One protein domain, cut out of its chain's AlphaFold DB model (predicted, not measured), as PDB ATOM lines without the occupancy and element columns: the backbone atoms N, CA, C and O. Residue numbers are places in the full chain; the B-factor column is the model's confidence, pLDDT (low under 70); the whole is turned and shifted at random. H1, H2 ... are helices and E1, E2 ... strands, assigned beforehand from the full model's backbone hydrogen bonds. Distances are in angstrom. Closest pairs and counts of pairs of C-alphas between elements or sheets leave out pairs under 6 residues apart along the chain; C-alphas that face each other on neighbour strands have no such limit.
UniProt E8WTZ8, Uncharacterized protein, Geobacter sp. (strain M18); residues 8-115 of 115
ATOM      1  N   PRO A   8     112.919 -61.257  45.486       88.19
ATOM      2  CA  PRO A   8     112.573 -62.142  44.385       88.19
ATOM      3  C   PRO A   8     111.217 -62.813  44.630       88.19
ATOM      4  O   PRO A   8     110.705 -62.828  45.751       88.19
ATOM      5  N   ASP A   9     110.670 -63.431  43.586       91.94
ATOM      6  CA  ASP A   9     109.486 -64.266  43.739       91.94
ATOM      7  C   ASP A   9     109.861 -65.562  44.464       91.94
ATOM      8  O   ASP A   9     110.808 -66.257  44.084       91.94
ATOM      9  N   LEU A  10     109.096 -65.904  45.499       90.25
ATOM     10  CA  LEU A  10     109.242 -67.151  46.241       90.25
ATOM     11  C   LEU A  10     108.084 -68.089  45.907       90.25
ATOM     12  O   LEU A  10     106.915 -67.728  46.044       90.25
ATOM     13  N   LYS A  11     108.410 -69.315  45.499       90.44
ATOM     14  CA  LYS A  11     107.432 -70.380  45.263       90.44
ATOM     15  C   LYS A  11     107.600 -71.465  46.312       90.44
ATOM     16  O   LYS A  11     108.635 -72.126  46.373       90.44
ATOM     17  N   LEU A  12     106.567 -71.637  47.130       88.88
ATOM     18  CA  LEU A  12     106.474 -72.723  48.093       88.88
ATOM     19  C   LEU A  12     105.762 -73.904  47.436       88.88
ATOM     20  O   LEU A  12     104.606 -73.793  47.032       88.88
ATOM     21  N   HIS A  13     106.452 -75.032  47.347       88.00
ATOM     22  CA  HIS A  13     105.871 -76.283  46.890       88.00
ATOM     23  C   HIS A  13     105.495 -77.118  48.102       88.00
ATOM     24  O   HIS A  13     106.339 -77.408  48.952       88.00
ATOM     25  N   THR A  14     104.234 -77.520  48.159       88.69
ATOM     26  CA  THR A  14     103.710 -78.394  49.200       88.69
ATOM     27  C   THR A  14     103.139 -79.664  48.588       88.69
ATOM     28  O   THR A  14     102.776 -79.695  47.410       88.69
ATOM     29  N   HIS A  15     103.071 -80.722  49.386       88.50
ATOM     30  CA  HIS A  15     102.339 -81.934  49.047       88.50
ATOM     31  C   HIS A  15     101.390 -82.294  50.189       88.50
ATOM     32  O   HIS A  15     101.650 -81.984  51.352       88.50
ATOM     33  N   GLN A  16     100.257 -82.894  49.837       90.19
ATOM     34  CA  GLN A  16      99.267 -83.355  50.801       90.19
ATOM     35  C   GLN A  16      99.501 -84.837  51.093       90.19
ATOM     36  O   GLN A  16      99.530 -85.646  50.167       90.19
ATOM     37  N   GLU A  17      99.637 -85.172  52.371       88.38
ATOM     38  CA  GLU A  17      99.658 -86.543  52.886       88.38
ATOM     39  C   GLU A  17      98.474 -86.758  53.842       88.38
ATOM     40  O   GLU A  17      97.814 -85.803  54.267       88.38
ATOM     41  N   ASP A  18      98.213 -88.012  54.220       87.62
ATOM     42  CA  ASP A  18      97.095 -88.392  55.099       87.62
ATOM     43  C   ASP A  18      97.116 -87.672  56.464       87.62
ATOM     44  O   ASP A  18      96.082 -87.536  57.120       87.62
ATOM     45  N   ASN A  19      98.284 -87.184  56.896       86.88
ATOM     46  CA  ASN A  19      98.501 -86.485  58.165       86.88
ATOM     47  C   ASN A  19      98.639 -84.950  58.036       86.88
ATOM     48  O   ASN A  19      98.874 -84.291  59.051       86.88
ATOM     49  N   GLY A  20      98.481 -84.365  56.840       87.12
ATOM     50  CA  GLY A  20      98.500 -82.911  56.651       87.12
ATOM     51  C   GLY A  20      99.207 -82.419  55.384       87.12
ATOM     52  O   GLY A  20      99.455 -83.164  54.441       87.12
ATOM     53  N   ILE A  21      99.502 -81.115  55.355       84.31
ATOM     54  CA  ILE A  21     100.257 -80.464  54.274       84.31
ATOM     55  C   ILE A  21     101.724 -80.383  54.688       84.31
ATOM     56  O   ILE A  21     102.048 -79.761  55.701       84.31
ATOM     57  N   HIS A  22     102.608 -80.939  53.866       83.12
ATOM     58  CA  HIS A  22     104.053 -80.897  54.066       83.12
ATOM     59  C   HIS A  22     104.716 -79.967  53.060       83.12
ATOM     60  O   HIS A  22     104.329 -79.900  51.892       83.12
ATOM     61  N   ILE A  23     105.739 -79.245  53.512       82.88
ATOM     62  CA  ILE A  23     106.557 -78.394  52.646       82.88
ATOM     63  C   ILE A  23     107.579 -79.279  51.931       82.88
ATOM     64  O   ILE A  23     108.440 -79.872  52.572       82.88
ATOM     65  N   SER A  24     107.493 -79.348  50.602       81.38
ATOM     66  CA  SER A  24     108.412 -80.123  49.759       81.38
ATOM     67  C   SER A  24     109.660 -79.328  49.393       81.38
ATOM     68  O   SER A  24     110.763 -79.866  49.387       81.38
ATOM     69  N   SER A  25     109.494 -78.057  49.015       84.44
ATOM     70  CA  SER A  25     110.613 -77.184  48.652       84.44
ATOM     71  C   SER A  25     110.210 -75.713  48.629       84.44
ATOM     72  O   SER A  25     109.032 -75.372  48.507       84.44
ATOM     73  N   LEU A  26     111.214 -74.844  48.717       90.31
ATOM     74  CA  LEU A  26     111.095 -73.409  48.516       90.31
ATOM     75  C   LEU A  26     112.026 -73.011  47.365       90.31
ATOM     76  O   LEU A  26     113.195 -73.390  47.358       90.31
ATOM     77  N   ILE A  27     111.501 -72.287  46.378       93.19
ATOM     78  CA  ILE A  27     112.237 -71.880  45.176       93.19
ATOM     79  C   ILE A  27     112.271 -70.360  45.082       93.19
ATOM     80  O   ILE A  27     111.226 -69.709  45.143       93.19
ATOM     81  N   ILE A  28     113.462 -69.803  44.879       93.94
ATOM     82  CA  ILE A  28     113.667 -68.400  44.516       93.94
ATOM     83  C   ILE A  28     113.646 -68.294  42.993       93.94
ATOM     84  O   ILE A  28     114.452 -68.938  42.325       93.94
ATOM     85  N   THR A  29     112.766 -67.466  42.434       93.12
ATOM     86  CA  THR A  29     112.800 -67.102  41.010       93.12
ATOM     87  C   THR A  29     113.403 -65.707  40.853       93.12
ATOM     88  O   THR A  29     112.864 -64.728  41.369       93.12
ATOM     89  N   HIS A  30     114.521 -65.595  40.132       91.56
ATOM     90  CA  HIS A  30     115.172 -64.308  39.873       91.56
ATOM     91  C   HIS A  30     115.778 -64.260  38.466       91.56
ATOM     92  O   HIS A  30     116.526 -65.154  38.074       91.56
ATOM     93  N   ASN A  31     115.451 -63.214  37.695       88.94
ATOM     94  CA  ASN A  31     115.927 -62.999  36.319       88.94
ATOM     95  C   ASN A  31     115.803 -64.241  35.414       88.94
ATOM     96  O   ASN A  31     116.718 -64.568  34.665       88.94
ATOM     97  N   GLY A  32     114.685 -64.968  35.516       88.50
ATOM     98  CA  GLY A  32     114.428 -66.182  34.729       88.50
ATOM     99  C   GLY A  32     115.125 -67.454  35.227       88.50
ATOM    100  O   GLY A  32     114.897 -68.517  34.657       88.50
ATOM    101  N   ASN A  33     115.923 -67.377  36.295       91.81
ATOM    102  CA  ASN A  33     116.549 -68.533  36.939       91.81
ATOM    103  C   ASN A  33     115.747 -68.976  38.170       91.81
ATOM    104  O   ASN A  33     115.058 -68.164  38.791       91.81
ATOM    105  N   ASN A  34     115.872 -70.255  38.531       93.69
ATOM    106  CA  ASN A  34     115.236 -70.846  39.707       93.69
ATOM    107  C   ASN A  34     116.306 -71.430  40.629       93.69
ATOM    108  O   ASN A  34     117.112 -72.240  40.177       93.69
ATOM    109  N   TYR A  35     116.281 -71.055  41.904       94.44
ATOM    110  CA  TYR A  35     117.253 -71.496  42.903       94.44
ATOM    111  C   TYR A  35     116.551 -72.213  44.053       94.44
ATOM    112  O   TYR A  35     115.558 -71.713  44.586       94.44
ATOM    113  N   HIS A  36     117.071 -73.372  44.446       93.31
ATOM    114  CA  HIS A  36     116.599 -74.115  45.606       93.31
ATOM    115  C   HIS A  36     117.000 -73.401  46.886       93.31
ATOM    116  O   HIS A  36     118.181 -73.214  47.153       93.31
ATOM    117  N   LEU A  37     116.006 -73.043  47.690       91.44
ATOM    118  CA  LEU A  37     116.190 -72.378  48.965       91.44
ATOM    119  C   LEU A  37     115.968 -73.365  50.110       91.44
ATOM    120  O   LEU A  37     114.900 -73.963  50.247       91.44
ATOM    121  N   TYR A  38     116.979 -73.484  50.962       85.75
ATOM    122  CA  TYR A  38     116.932 -74.274  52.185       85.75
ATOM    123  C   TYR A  38     116.745 -73.333  53.377       85.75
ATOM    124  O   TYR A  38     117.709 -72.747  53.869       85.75
ATOM    125  N   ALA A  39     115.498 -73.163  53.809       84.75
ATOM    126  CA  ALA A  39     115.142 -72.348  54.966       84.75
ATOM    127  C   ALA A  39     114.061 -73.042  55.802       84.75
ATOM    128  O   ALA A  39     113.140 -73.665  55.265       84.75
ATOM    129  N   GLY A  40     114.188 -72.942  57.121       82.69
ATOM    130  CA  GLY A  40     113.201 -73.403  58.086       82.69
ATOM    131  C   GLY A  40     112.043 -72.418  58.257       82.69
ATOM    132  O   GLY A  40     112.119 -71.244  57.909       82.69
ATOM    133  N   THR A  41     110.959 -72.884  58.874       81.19
ATOM    134  CA  THR A  41     109.726 -72.099  59.096       81.19
ATOM    135  C   THR A  41     109.880 -70.928  60.070       81.19
ATOM    136  O   THR A  41     109.001 -70.072  60.149       81.19
ATOM    137  N   LYS A  42     110.977 -70.892  60.831       88.62
ATOM    138  CA  LYS A  42     111.321 -69.835  61.794       88.62
ATOM    139  C   LYS A  42     112.456 -68.937  61.308       88.62
ATOM    140  O   LYS A  42     112.891 -68.051  62.043       88.62
ATOM    141  N   ASP A  43     112.945 -69.174  60.095       91.81
ATOM    142  CA  ASP A  43     114.045 -68.405  59.543       91.81
ATOM    143  C   ASP A  43     113.518 -67.093  58.967       91.81
ATOM    144  O   ASP A  43     112.509 -67.049  58.263       91.81
ATOM    145  N   THR A  44     114.234 -66.009  59.244       94.69
ATOM    146  CA  THR A  44     114.096 -64.766  58.486       94.69
ATOM    147  C   THR A  44     115.099 -64.794  57.343       94.69
ATOM    148  O   THR A  44     116.276 -65.074  57.566       94.69
ATOM    149  N   ILE A  45     114.631 -64.523  56.126       94.94
ATOM    150  CA  ILE A  45     115.416 -64.674  54.897       94.94
ATOM    151  C   ILE A  45     115.679 -63.294  54.303       94.94
ATOM    152  O   ILE A  45     114.743 -62.534  54.058       94.94
ATOM    153  N   TYR A  46     116.946 -62.993  54.042       96.50
ATOM    154  CA  TYR A  46     117.390 -61.792  53.343       96.50
ATOM    155  C   TYR A  46     118.142 -62.208  52.088       96.50
ATOM    156  O   TYR A  46     118.999 -63.089  52.138       96.50
ATOM    157  N   ILE A  47     117.811 -61.595  50.954       96.06
ATOM    158  CA  ILE A  47     118.394 -61.952  49.663       96.06
ATOM    159  C   ILE A  47     119.050 -60.716  49.074       96.06
ATOM    160  O   ILE A  47     118.438 -59.651  48.975       96.06
ATOM    161  N   PHE A  48     120.302 -60.876  48.669       96.00
ATOM    162  CA  PHE A  48     121.108 -59.831  48.072       96.00
ATOM    163  C   PHE A  48     121.642 -60.285  46.722       96.00
ATOM    164  O   PHE A  48     122.050 -61.433  46.559       96.00
ATOM    165  N   SER A  49     121.675 -59.375  45.756       93.88
ATOM    166  CA  SER A  49     122.345 -59.586  44.479       93.88
ATOM    167  C   SER A  49     123.639 -58.785  44.411       93.88
ATOM    168  O   SER A  49     123.722 -57.646  44.878       93.88
ATOM    169  N   GLN A  50     124.667 -59.382  43.814       91.62
ATOM    170  CA  GLN A  50     125.896 -58.688  43.451       91.62
ATOM    171  C   GLN A  50     126.428 -59.285  42.148       91.62
ATOM    172  O   GLN A  50     126.914 -60.415  42.115       91.62
ATOM    173  N   SER A  51     126.359 -58.515  41.058       87.31
ATOM    174  CA  SER A  51     126.693 -59.016  39.716       87.31
ATOM    175  C   SER A  51     125.868 -60.273  39.377       87.31
ATOM    176  O   SER A  51     124.643 -60.239  39.471       87.31
ATOM    177  N   ILE A  52     126.517 -61.372  38.993       85.69
ATOM    178  CA  ILE A  52     125.892 -62.661  38.665       85.69
ATOM    179  C   ILE A  52     125.609 -63.550  39.889       85.69
ATOM    180  O   ILE A  52     125.074 -64.648  39.723       85.69
ATOM    181  N   ALA A  53     125.984 -63.101  41.091       91.75
ATOM    182  CA  ALA A  53     125.820 -63.850  42.327       91.75
ATOM    183  C   ALA A  53     124.563 -63.425  43.097       91.75
ATOM    184  O   ALA A  53     124.201 -62.243  43.141       91.75
ATOM    185  N   LEU A  54     123.935 -64.401  43.749       95.00
ATOM    186  CA  LEU A  54     122.912 -64.195  44.768       95.00
ATOM    187  C   LEU A  54     123.417 -64.716  46.106       95.00
ATOM    188  O   LEU A  54     123.900 -65.842  46.195       95.00
ATOM    189  N   TYR A  55     123.246 -63.915  47.145       95.62
ATOM    190  CA  TYR A  55     123.548 -64.269  48.520       95.62
ATOM    191  C   TYR A  55     122.250 -64.325  49.306       95.62
ATOM    192  O   TYR A  55     121.486 -63.362  49.338       95.62
ATOM    193  N   VAL A  56     122.000 -65.464  49.932       96.25
ATOM    194  CA  VAL A  56     120.829 -65.693  50.767       96.25
ATOM    195  C   VAL A  56     121.300 -65.864  52.197       96.25
ATOM    196  O   VAL A  56     121.926 -66.870  52.527       96.25
ATOM    197  N   LEU A  57     120.982 -64.886  53.036       96.94
ATOM    198  CA  LEU A  57     121.202 -64.936  54.470       96.94
ATOM    199  C   LEU A  57     119.928 -65.438  55.158       96.94
ATOM    200  O   LEU A  57     118.867 -64.824  55.045       96.94
ATOM    201  N   THR A  58     120.041 -66.528  55.903       96.31
ATOM    202  CA  THR A  58     118.998 -67.070  56.778       96.31
ATOM    203  C   THR A  58     119.378 -66.831  58.232       96.31
ATOM    204  O   THR A  58     120.432 -67.270  58.684       96.31
ATOM    205  N   ILE A  59     118.522 -66.146  58.994       96.44
ATOM    206  CA  ILE A  59     118.717 -65.910  60.431       96.44
ATOM    207  C   ILE A  59     117.587 -66.581  61.208       96.44
ATOM    208  O   ILE A  59     116.419 -66.221  61.056       96.44
ATOM    209  N   ASN A  60     117.940 -67.507  62.095       95.00
ATOM    210  CA  ASN A  60     117.030 -68.109  63.061       95.00
ATOM    211  C   ASN A  60     117.387 -67.616  64.466       95.00
ATOM    212  O   ASN A  60     118.265 -68.173  65.128       95.00
ATOM    213  N   ARG A  61     116.712 -66.557  64.923       91.38
ATOM    214  CA  ARG A  61     116.966 -65.984  66.257       91.38
ATOM    215  C   ARG A  61     116.525 -66.911  67.388       91.38
ATOM    216  O   ARG A  61     117.187 -66.964  68.413       91.38
ATOM    217  N   GLU A  62     115.452 -67.676  67.182       90.75
ATOM    218  CA  GLU A  62     114.916 -68.612  68.182       90.75
ATOM    219  C   GLU A  62     115.942 -69.689  68.570       90.75
ATOM    220  O   GLU A  62     116.083 -70.019  69.744       90.75
ATOM    221  N   HIS A  63     116.703 -70.191  67.596       90.38
ATOM    222  CA  HIS A  63     117.715 -71.225  67.815       90.38
ATOM    223  C   HIS A  63     119.157 -70.706  67.784       90.38
ATOM    224  O   HIS A  63     120.079 -71.518  67.859       90.38
ATOM    225  N   GLY A  64     119.368 -69.394  67.635       91.31
ATOM    226  CA  GLY A  64     120.702 -68.798  67.526       91.31
ATOM    227  C   GLY A  64     121.519 -69.386  66.372       91.31
ATOM    228  O   GLY A  64     122.645 -69.832  66.589       91.31
ATOM    229  N   LYS A  65     120.937 -69.435  65.165       94.75
ATOM    230  CA  LYS A  65     121.596 -69.955  63.956       94.75
ATOM    231  C   LYS A  65     121.617 -68.918  62.844       94.75
ATOM    232  O   LYS A  65     120.643 -68.186  62.656       94.75
ATOM    233  N   ILE A  66     122.697 -68.912  62.073       96.50
ATOM    234  CA  ILE A  66     122.819 -68.125  60.843       96.50
ATOM    235  C   ILE A  66     123.299 -69.045  59.724       96.50
ATOM    236  O   ILE A  66     124.201 -69.854  59.927       96.50
ATOM    237  N   GLY A  67     122.690 -68.928  58.553       95.62
ATOM    238  CA  GLY A  67     123.126 -69.561  57.318       95.62
ATOM    239  C   GLY A  67     123.385 -68.512  56.245       95.62
ATOM    240  O   GLY A  67     122.668 -67.518  56.158       95.62
ATOM    241  N   LEU A  68     124.394 -68.741  55.417       96.31
ATOM    242  CA  LEU A  68     124.641 -67.994  54.193       96.31
ATOM    243  C   LEU A  68     124.770 -68.989  53.044       96.31
ATOM    244  O   LEU A  68     125.596 -69.895  53.104       96.31
ATOM    245  N   ALA A  69     123.988 -68.801  51.989       95.69
ATOM    246  CA  ALA A  69     124.085 -69.575  50.760       95.69
ATOM    247  C   ALA A  69     124.385 -68.650  49.578       95.69
ATOM    248  O   ALA A  69     123.706 -67.641  49.386       95.69
ATOM    249  N   ALA A  70     125.400 -68.997  48.790       95.00
ATOM    250  CA  ALA A  70     125.799 -68.271  47.593       95.00
ATOM    251  C   ALA A  70     125.407 -69.061  46.340       95.00
ATOM    252  O   ALA A  70     125.747 -70.237  46.207       95.00
ATOM    253  N   TYR A  71     124.732 -68.402  45.408       95.06
ATOM    254  CA  TYR A  71     124.292 -68.953  44.129       95.06
ATOM    255  C   TYR A  71     124.885 -68.129  42.993       95.06
ATOM    256  O   TYR A  71     125.157 -66.939  43.151       95.06
ATOM    257  N   MET A  72     125.030 -68.743  41.826       93.44
ATOM    258  CA  MET A  72     125.431 -68.060  40.603       93.44
ATOM    259  C   MET A  72     124.615 -68.629  39.453       93.44
ATOM    260  O   MET A  72     124.490 -69.843  39.336       93.44
ATOM    261  N   SER A  73     124.041 -67.767  38.614       87.69
ATOM    262  CA  SER A  73     123.331 -68.237  37.417       87.69
ATOM    263  C   SER A  73     124.275 -69.040  36.501       87.69
ATOM    264  O   SER A  73     125.433 -68.638  36.345       87.69
ATOM    265  N   PRO A  74     123.806 -70.135  35.874       89.19
ATOM    266  CA  PRO A  74     122.443 -70.682  35.917       89.19
ATOM    267  C   PRO A  74     122.219 -71.759  36.994       89.19
ATOM    268  O   PRO A  74     121.181 -72.421  36.975       89.19
ATOM    269  N   GLU A  75     123.149 -71.940  37.934       93.19
ATOM    270  CA  GLU A  75     123.128 -73.110  38.808       93.19
ATOM    271  C   GLU A  75     122.020 -73.031  39.862       93.19
ATOM    272  O   GLU A  75     121.966 -72.073  40.639       93.19
ATOM    273  N   PRO A  76     121.127 -74.041  39.914       91.75
ATOM    274  CA  PRO A  76     119.942 -73.987  40.763       91.75
ATOM    275  C   PRO A  76     120.250 -74.304  42.230       91.75
ATOM    276  O   PRO A  76     119.428 -74.035  43.102       91.75
ATOM    277  N   PHE A  77     121.417 -74.876  42.521       94.12
ATOM    278  CA  PHE A  77     121.866 -75.209  43.871       94.12
ATOM    279  C   PHE A  77     122.947 -74.226  44.329       94.12
ATOM    280  O   PHE A  77     123.659 -73.670  43.489       94.12
ATOM    281  N   PRO A  78     123.086 -73.992  45.645       93.62
ATOM    282  CA  PRO A  78     124.116 -73.095  46.138       93.62
ATOM    283  C   PRO A  78     125.503 -73.655  45.813       93.62
ATOM    284  O   PRO A  78     125.783 -74.832  46.037       93.62
ATOM    285  N   LEU A  79     126.380 -72.791  45.303       93.00
ATOM    286  CA  LEU A  79     127.785 -73.112  45.054       93.00
ATOM    287  C   LEU A  79     128.581 -73.205  46.353       93.00
ATOM    288  O   LEU A  79     129.549 -73.956  46.438       93.00
ATOM    289  N   ASN A  80     128.190 -72.411  47.349       92.12
ATOM    290  CA  ASN A  80     128.796 -72.436  48.666       92.12
ATOM    291  C   ASN A  80     127.739 -72.161  49.733       92.12
ATOM    292  O   ASN A  80     126.807 -71.379  49.522       92.12
ATOM    293  N   THR A  81     127.901 -72.804  50.881       93.31
ATOM    294  CA  THR A  81     127.035 -72.638  52.042       93.31
ATOM    295  C   THR A  81     127.876 -72.565  53.303       93.31
ATOM    296  O   THR A  81     128.747 -73.407  53.517       93.31
ATOM    297  N   PHE A  82     127.570 -71.606  54.162       93.38
ATOM    298  CA  PHE A  82     128.202 -71.425  55.458       93.38
ATOM    299  C   PHE A  82     127.138 -71.383  56.545       93.38
ATOM    300  O   PHE A  82     126.098 -70.751  56.364       93.38
ATOM    301  N   TYR A  83     127.399 -72.039  57.671       94.38
ATOM    302  CA  TYR A  83     126.458 -72.106  58.780       94.38
ATOM    303  C   TYR A  83     127.162 -71.876  60.111       94.38
ATOM    304  O   TYR A  83     128.220 -72.441  60.379       94.38
ATOM    305  N   LEU A  84     126.518 -71.078  60.954       95.50
ATOM    306  CA  LEU A  84     126.811 -70.918  62.370       95.50
ATOM    307  C   LEU A  84     125.644 -71.543  63.129       95.50
ATOM    308  O   LEU A  84     124.487 -71.141  62.959       95.50
ATOM    309  N   HIS A  85     125.931 -72.562  63.930       94.56
ATOM    310  CA  HIS A  85     124.927 -73.403  64.577       94.56
ATOM    311  C   HIS A  85     124.696 -73.054  66.047       94.56
ATOM    312  O   HIS A  85     123.850 -73.683  66.689       94.56
ATOM    313  N   SER A  86     125.427 -72.076  66.583       94.56
ATOM    314  CA  SER A  86     125.247 -71.611  67.954       94.56
ATOM    315  C   SER A  86     125.531 -70.122  68.117       94.56
ATOM    316  O   SER A  86     126.410 -69.563  67.459       94.56
ATOM    317  N   THR A  87     124.883 -69.502  69.105       94.06
ATOM    318  CA  THR A  87     125.158 -68.117  69.513       94.06
ATOM    319  C   THR A  87     126.633 -67.893  69.843       94.06
ATOM    320  O   THR A  87     127.163 -66.829  69.562       94.06
ATOM    321  N   LYS A  88     127.336 -68.899  70.383       95.12
ATOM    322  CA  LYS A  88     128.772 -68.792  70.680       95.12
ATOM    323  C   LYS A  88     129.602 -68.577  69.412       95.12
ATOM    324  O   LYS A  88     130.479 -67.718  69.410       95.12
ATOM    325  N   GLU A  89     129.341 -69.352  68.362       95.69
ATOM    326  CA  GLU A  89     130.018 -69.204  67.064       95.69
ATOM    327  C   GLU A  89     129.667 -67.862  66.419       95.69
ATOM    328  O   GLU A  89     130.552 -67.168  65.924       95.69
ATOM    329  N   ILE A  90     128.393 -67.469  66.498       96.50
ATOM    330  CA  ILE A  90     127.910 -66.188  65.978       96.50
ATOM    331  C   ILE A  90     128.618 -65.023  66.662       96.50
ATOM    332  O   ILE A  90     129.200 -64.186  65.984       96.50
ATOM    333  N   THR A  91     128.640 -64.995  67.992       96.31
ATOM    334  CA  THR A  91     129.288 -63.927  68.755       96.31
ATOM    335  C   THR A  91     130.800 -63.897  68.548       96.31
ATOM    336  O   THR A  91     131.386 -62.818  68.525       96.31
ATOM    337  N   ALA A  92     131.444 -65.055  68.376       95.44
ATOM    338  CA  ALA A  92     132.878 -65.116  68.102       95.44
ATOM    339  C   ALA A  92     133.246 -64.500  66.743       95.44
ATOM    340  O   ALA A  92     134.327 -63.929  66.621       95.44
ATOM    341  N   LEU A  93     132.365 -64.615  65.743       95.31
ATOM    342  CA  LEU A  93     132.611 -64.104  64.395       95.31
ATOM    343  C   LEU A  93     132.081 -62.680  64.179       95.31
ATOM    344  O   LEU A  93     132.779 -61.849  63.607       95.31
ATOM    345  N   LEU A  94     130.852 -62.405  64.613       95.69
ATOM    346  CA  LEU A  94     130.129 -61.160  64.330       95.69
ATOM    347  C   LEU A  94     130.134 -60.172  65.502       95.69
ATOM    348  O   LEU A  94     129.717 -59.036  65.321       95.69
ATOM    349  N   GLY A  95     130.605 -60.571  66.685       95.94
ATOM    350  CA  GLY A  95     130.556 -59.744  67.891       95.94
ATOM    351  C   GLY A  95     129.294 -59.960  68.732       95.94
ATOM    352  O   GLY A  95     128.347 -60.646  68.346       95.94
ATOM    353  N   SER A  96     129.291 -59.417  69.950       95.56
ATOM    354  CA  SER A  96     128.170 -59.561  70.895       95.56
ATOM    355  C   SER A  96     126.936 -58.746  70.508       95.56
ATOM    356  O   SER A  96     125.842 -59.058  70.960       95.56
ATOM    357  N   ASP A  97     127.118 -57.724  69.681       95.25
ATOM    358  CA  ASP A  97     126.099 -56.816  69.152       95.25
ATOM    359  C   ASP A  97     125.517 -57.288  67.807       95.25
ATOM    360  O   ASP A  97     124.786 -56.549  67.153       95.25
ATOM    361  N   TRP A  98     125.810 -58.523  67.378       94.31
ATOM    362  CA  TRP A  98     125.409 -59.037  66.063       94.31
ATOM    363  C   TRP A  98     123.899 -58.938  65.783       94.31
ATOM    364  O   TRP A  98     123.497 -58.805  64.630       94.31
ATOM    365  N   GLU A  99     123.049 -58.985  66.813       93.69
ATOM    366  CA  GLU A  99     121.593 -58.870  66.651       93.69
ATOM    367  C   GLU A  99     121.138 -57.469  66.222       93.69
ATOM    368  O   GLU A  99     120.070 -57.334  65.614       93.69
ATOM    369  N   GLU A 100     121.945 -56.449  66.519       94.81
ATOM    370  CA  GLU A 100     121.719 -55.045  66.164       94.81
ATOM    371  C   GLU A 100     122.282 -54.710  64.773       94.81
ATOM    372  O   GLU A 100     121.937 -53.682  64.182       94.81
ATOM    373  N   GLN A 101     123.130 -55.582  64.223       95.62
ATOM    374  CA  GLN A 101     123.739 -55.380  62.918       95.62
ATOM    375  C   GLN A 101     122.724 -55.557  61.790       95.62
ATOM    376  O   GLN A 101     121.796 -56.369  61.834       95.62
ATOM    377  N   THR A 102     122.924 -54.790  60.718       96.00
ATOM    378  CA  THR A 102     122.078 -54.929  59.534       96.00
ATOM    379  C   THR A 102     122.347 -56.269  58.836       96.00
ATOM    380  O   THR A 102     123.496 -56.714  58.780       96.00
ATOM    381  N   PRO A 103     121.332 -56.890  58.210       96.75
ATOM    382  CA  PRO A 103     121.520 -58.125  57.449       96.75
ATOM    383  C   PRO A 103     122.568 -58.008  56.332       96.75
ATOM    384  O   PRO A 103     123.266 -58.975  56.037       96.75
ATOM    385  N   LEU A 104     122.707 -56.821  55.730       96.00
ATOM    386  CA  LEU A 104     123.746 -56.551  54.734       96.00
ATOM    387  C   LEU A 104     125.143 -56.670  55.352       96.00
ATOM    388  O   LEU A 104     125.978 -57.395  54.825       96.00
ATOM    389  N   HIS A 105     125.365 -56.023  56.497       95.75
ATOM    390  CA  HIS A 105     126.651 -56.071  57.190       95.75
ATOM    391  C   HIS A 105     127.020 -57.495  57.625       95.75
ATOM    392  O   HIS A 105     128.146 -57.937  57.408       95.75
ATOM    393  N   ILE A 106     126.046 -58.245  58.154       96.56
ATOM    394  CA  ILE A 106     126.224 -59.663  58.494       96.56
ATOM    395  C   ILE A 106     126.632 -60.457  57.246       96.56
ATOM    396  O   ILE A 106     127.594 -61.216  57.282       96.56
ATOM    397  N   THR A 107     125.936 -60.259  56.123       96.44
ATOM    398  CA  THR A 107     126.240 -60.952  54.860       96.44
ATOM    399  C   THR A 107     127.665 -60.661  54.388       96.44
ATOM    400  O   THR A 107     128.399 -61.589  54.055       96.44
ATOM    401  N   GLU A 108     128.087 -59.396  54.404       94.69
ATOM    402  CA  GLU A 108     129.444 -58.988  54.021       94.69
ATOM    403  C   GLU A 108     130.513 -59.600  54.935       94.69
ATOM    404  O   GLU A 108     131.518 -60.113  54.444       94.69
ATOM    405  N   ALA A 109     130.289 -59.603  56.254       94.44
ATOM    406  CA  ALA A 109     131.203 -60.211  57.218       94.44
ATOM    407  C   ALA A 109     131.386 -61.716  56.963       94.44
ATOM    408  O   ALA A 109     132.513 -62.215  56.950       94.44
ATOM    409  N   LEU A 110     130.289 -62.430  56.694       94.62
ATOM    410  CA  LEU A 110     130.324 -63.860  56.387       94.62
ATOM    411  C   LEU A 110     131.011 -64.160  55.049       94.62
ATOM    412  O   LEU A 110     131.768 -65.123  54.963       94.62
ATOM    413  N   ILE A 111     130.792 -63.342  54.016       92.38
ATOM    414  CA  ILE A 111     131.487 -63.490  52.727       92.38
ATOM    415  C   ILE A 111     132.991 -63.292  52.906       92.38
ATOM    416  O   ILE A 111     133.769 -64.098  52.403       92.38
ATOM    417  N   ASN A 112     133.400 -62.261  53.648       90.06
ATOM    418  CA  ASN A 112     134.812 -61.976  53.897       90.06
ATOM    419  C   ASN A 112     135.503 -63.074  54.713       90.06
ATOM    420  O   ASN A 112     136.698 -63.272  54.556       90.06
ATOM    421  N   TYR A 113     134.771 -63.789  55.569       88.19
ATOM    422  CA  TYR A 113     135.308 -64.930  56.313       88.19
ATOM    423  C   TYR A 113     135.580 -66.161  55.427       88.19
ATOM    424  O   TYR A 113     136.390 -67.013  55.784       88.19
ATOM    425  N   LEU A 114     134.890 -66.279  54.287       79.31
ATOM    426  CA  LEU A 114     135.017 -67.409  53.358       79.31
ATOM    427  C   LEU A 114     136.113 -67.223  52.294       79.31
ATOM    428  O   LEU A 114     136.377 -68.171  51.548       79.31
ATOM    429  N   ILE A 115     136.702 -66.026  52.196       71.19
ATOM    430  CA  ILE A 115     137.779 -65.655  51.259       71.19
ATOM    431  C   ILE A 115     139.119 -65.695  51.996       71.19
ATOM    432  O   ILE A 115     140.080 -66.245  51.412       71.19
TER     433      ILE A 115
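Overview. This is residues 8 to 115 of the 115 residues of an uncharacterized protein of Geobacter sp. (strain M18) (UniProt E8WTZ8). Two twisted antiparallel sheets open loosely like a V: a four-stranded sheet, E4 to E7, with H2 packed across one face and H1 at the ends of E6 and E7, and a three-stranded sheet, E1 to E3, toward the other face. The two sheets come near each other at E3 and E6, while the long E1 and E2 hairpin slants away to its tip at Asp 18. The printed part has 108 residues, with named elements in the order E1 E2 E3 E4 E5 E6 E7 H1 H2; the sheets run E1 E2 E3 and E4 E5 E6 E7, and the class is mixed, helices and strands. The whole is compact, with a radius of gyration of the C-alphas of 14.9 A, and its outline is flat, spanning 44 by 36 by 19 A.

Along the chain. Find C-alpha 9 at (109.486, -64.266, 43.739); from there E1, residues 9 to 17, runs 26.0 A. E2, residues 20 to 30, comes back over 30.1 A, and E3 is residues 33 to 37. Find C-alpha 44 at (114.096, -64.766, 58.486), where E4, residues 44 to 50, begins its 20.1 A. E5, residues 53 to 60, spans 22.9 A; E6, residues 65 to 72, spans 23.7 A; E7 is residues 80 to 84. H1 is residues 87 to 94, and H2, residues 103 to 113, runs 15.4 A to C-alpha 113 at (135.308, -64.930, 56.313).

Arrangement. Look first at E1 E2 E3, a meander, each strand the antiparallel neighbour of the one before, only just strongly twisted, with C-alphas up to 4.4 A off its plane. In the hairpin E1 and E2, N 13 and O 25 are 2.8 A apart; in the hairpin E2 and E3, N 35 and O 28 are 2.8 A apart. The closest C-alphas of E3 and E6, Tyr 35 and Tyr 71, are 7.6 A apart. E4 E5 E6 E7 is a second meander, strongly twisted; within hydrogen-bond range are N 48 and O 55, 2.8 A, N 56 and O 69, 2.8 A, and N 68 and O 82, 2.8 A. H1 and H2 are on the sheet E4 E5 E6 E7 and form two layers with it, helices on one face of a sheet. H2 runs across the strands, at 75 degrees to E6 on the local plane and a height over the sheet of 9.0 A; its closest C-alpha pair with E5 is Thr 107 and Leu 57, 6.4 A. H1 comes closest to E7 at the C-alphas of Ile 90 and Leu 84, 6.0 A. H1 and H2 are close but not clearly touching, about perpendicular at 81 degrees, with the closest C-alphas, Leu 94 and Ile 106, 7.2 A apart. In both helices every O i to N i+4 pair is within hydrogen-bond range.

Size, cuts and confidence. The two C-alphas farthest apart, Asp 18 and Ile 115, are 46.8 A apart. The printed part has no cut, and no link is long. Its mean pLDDT is 91.9, and no printed residue is under 70.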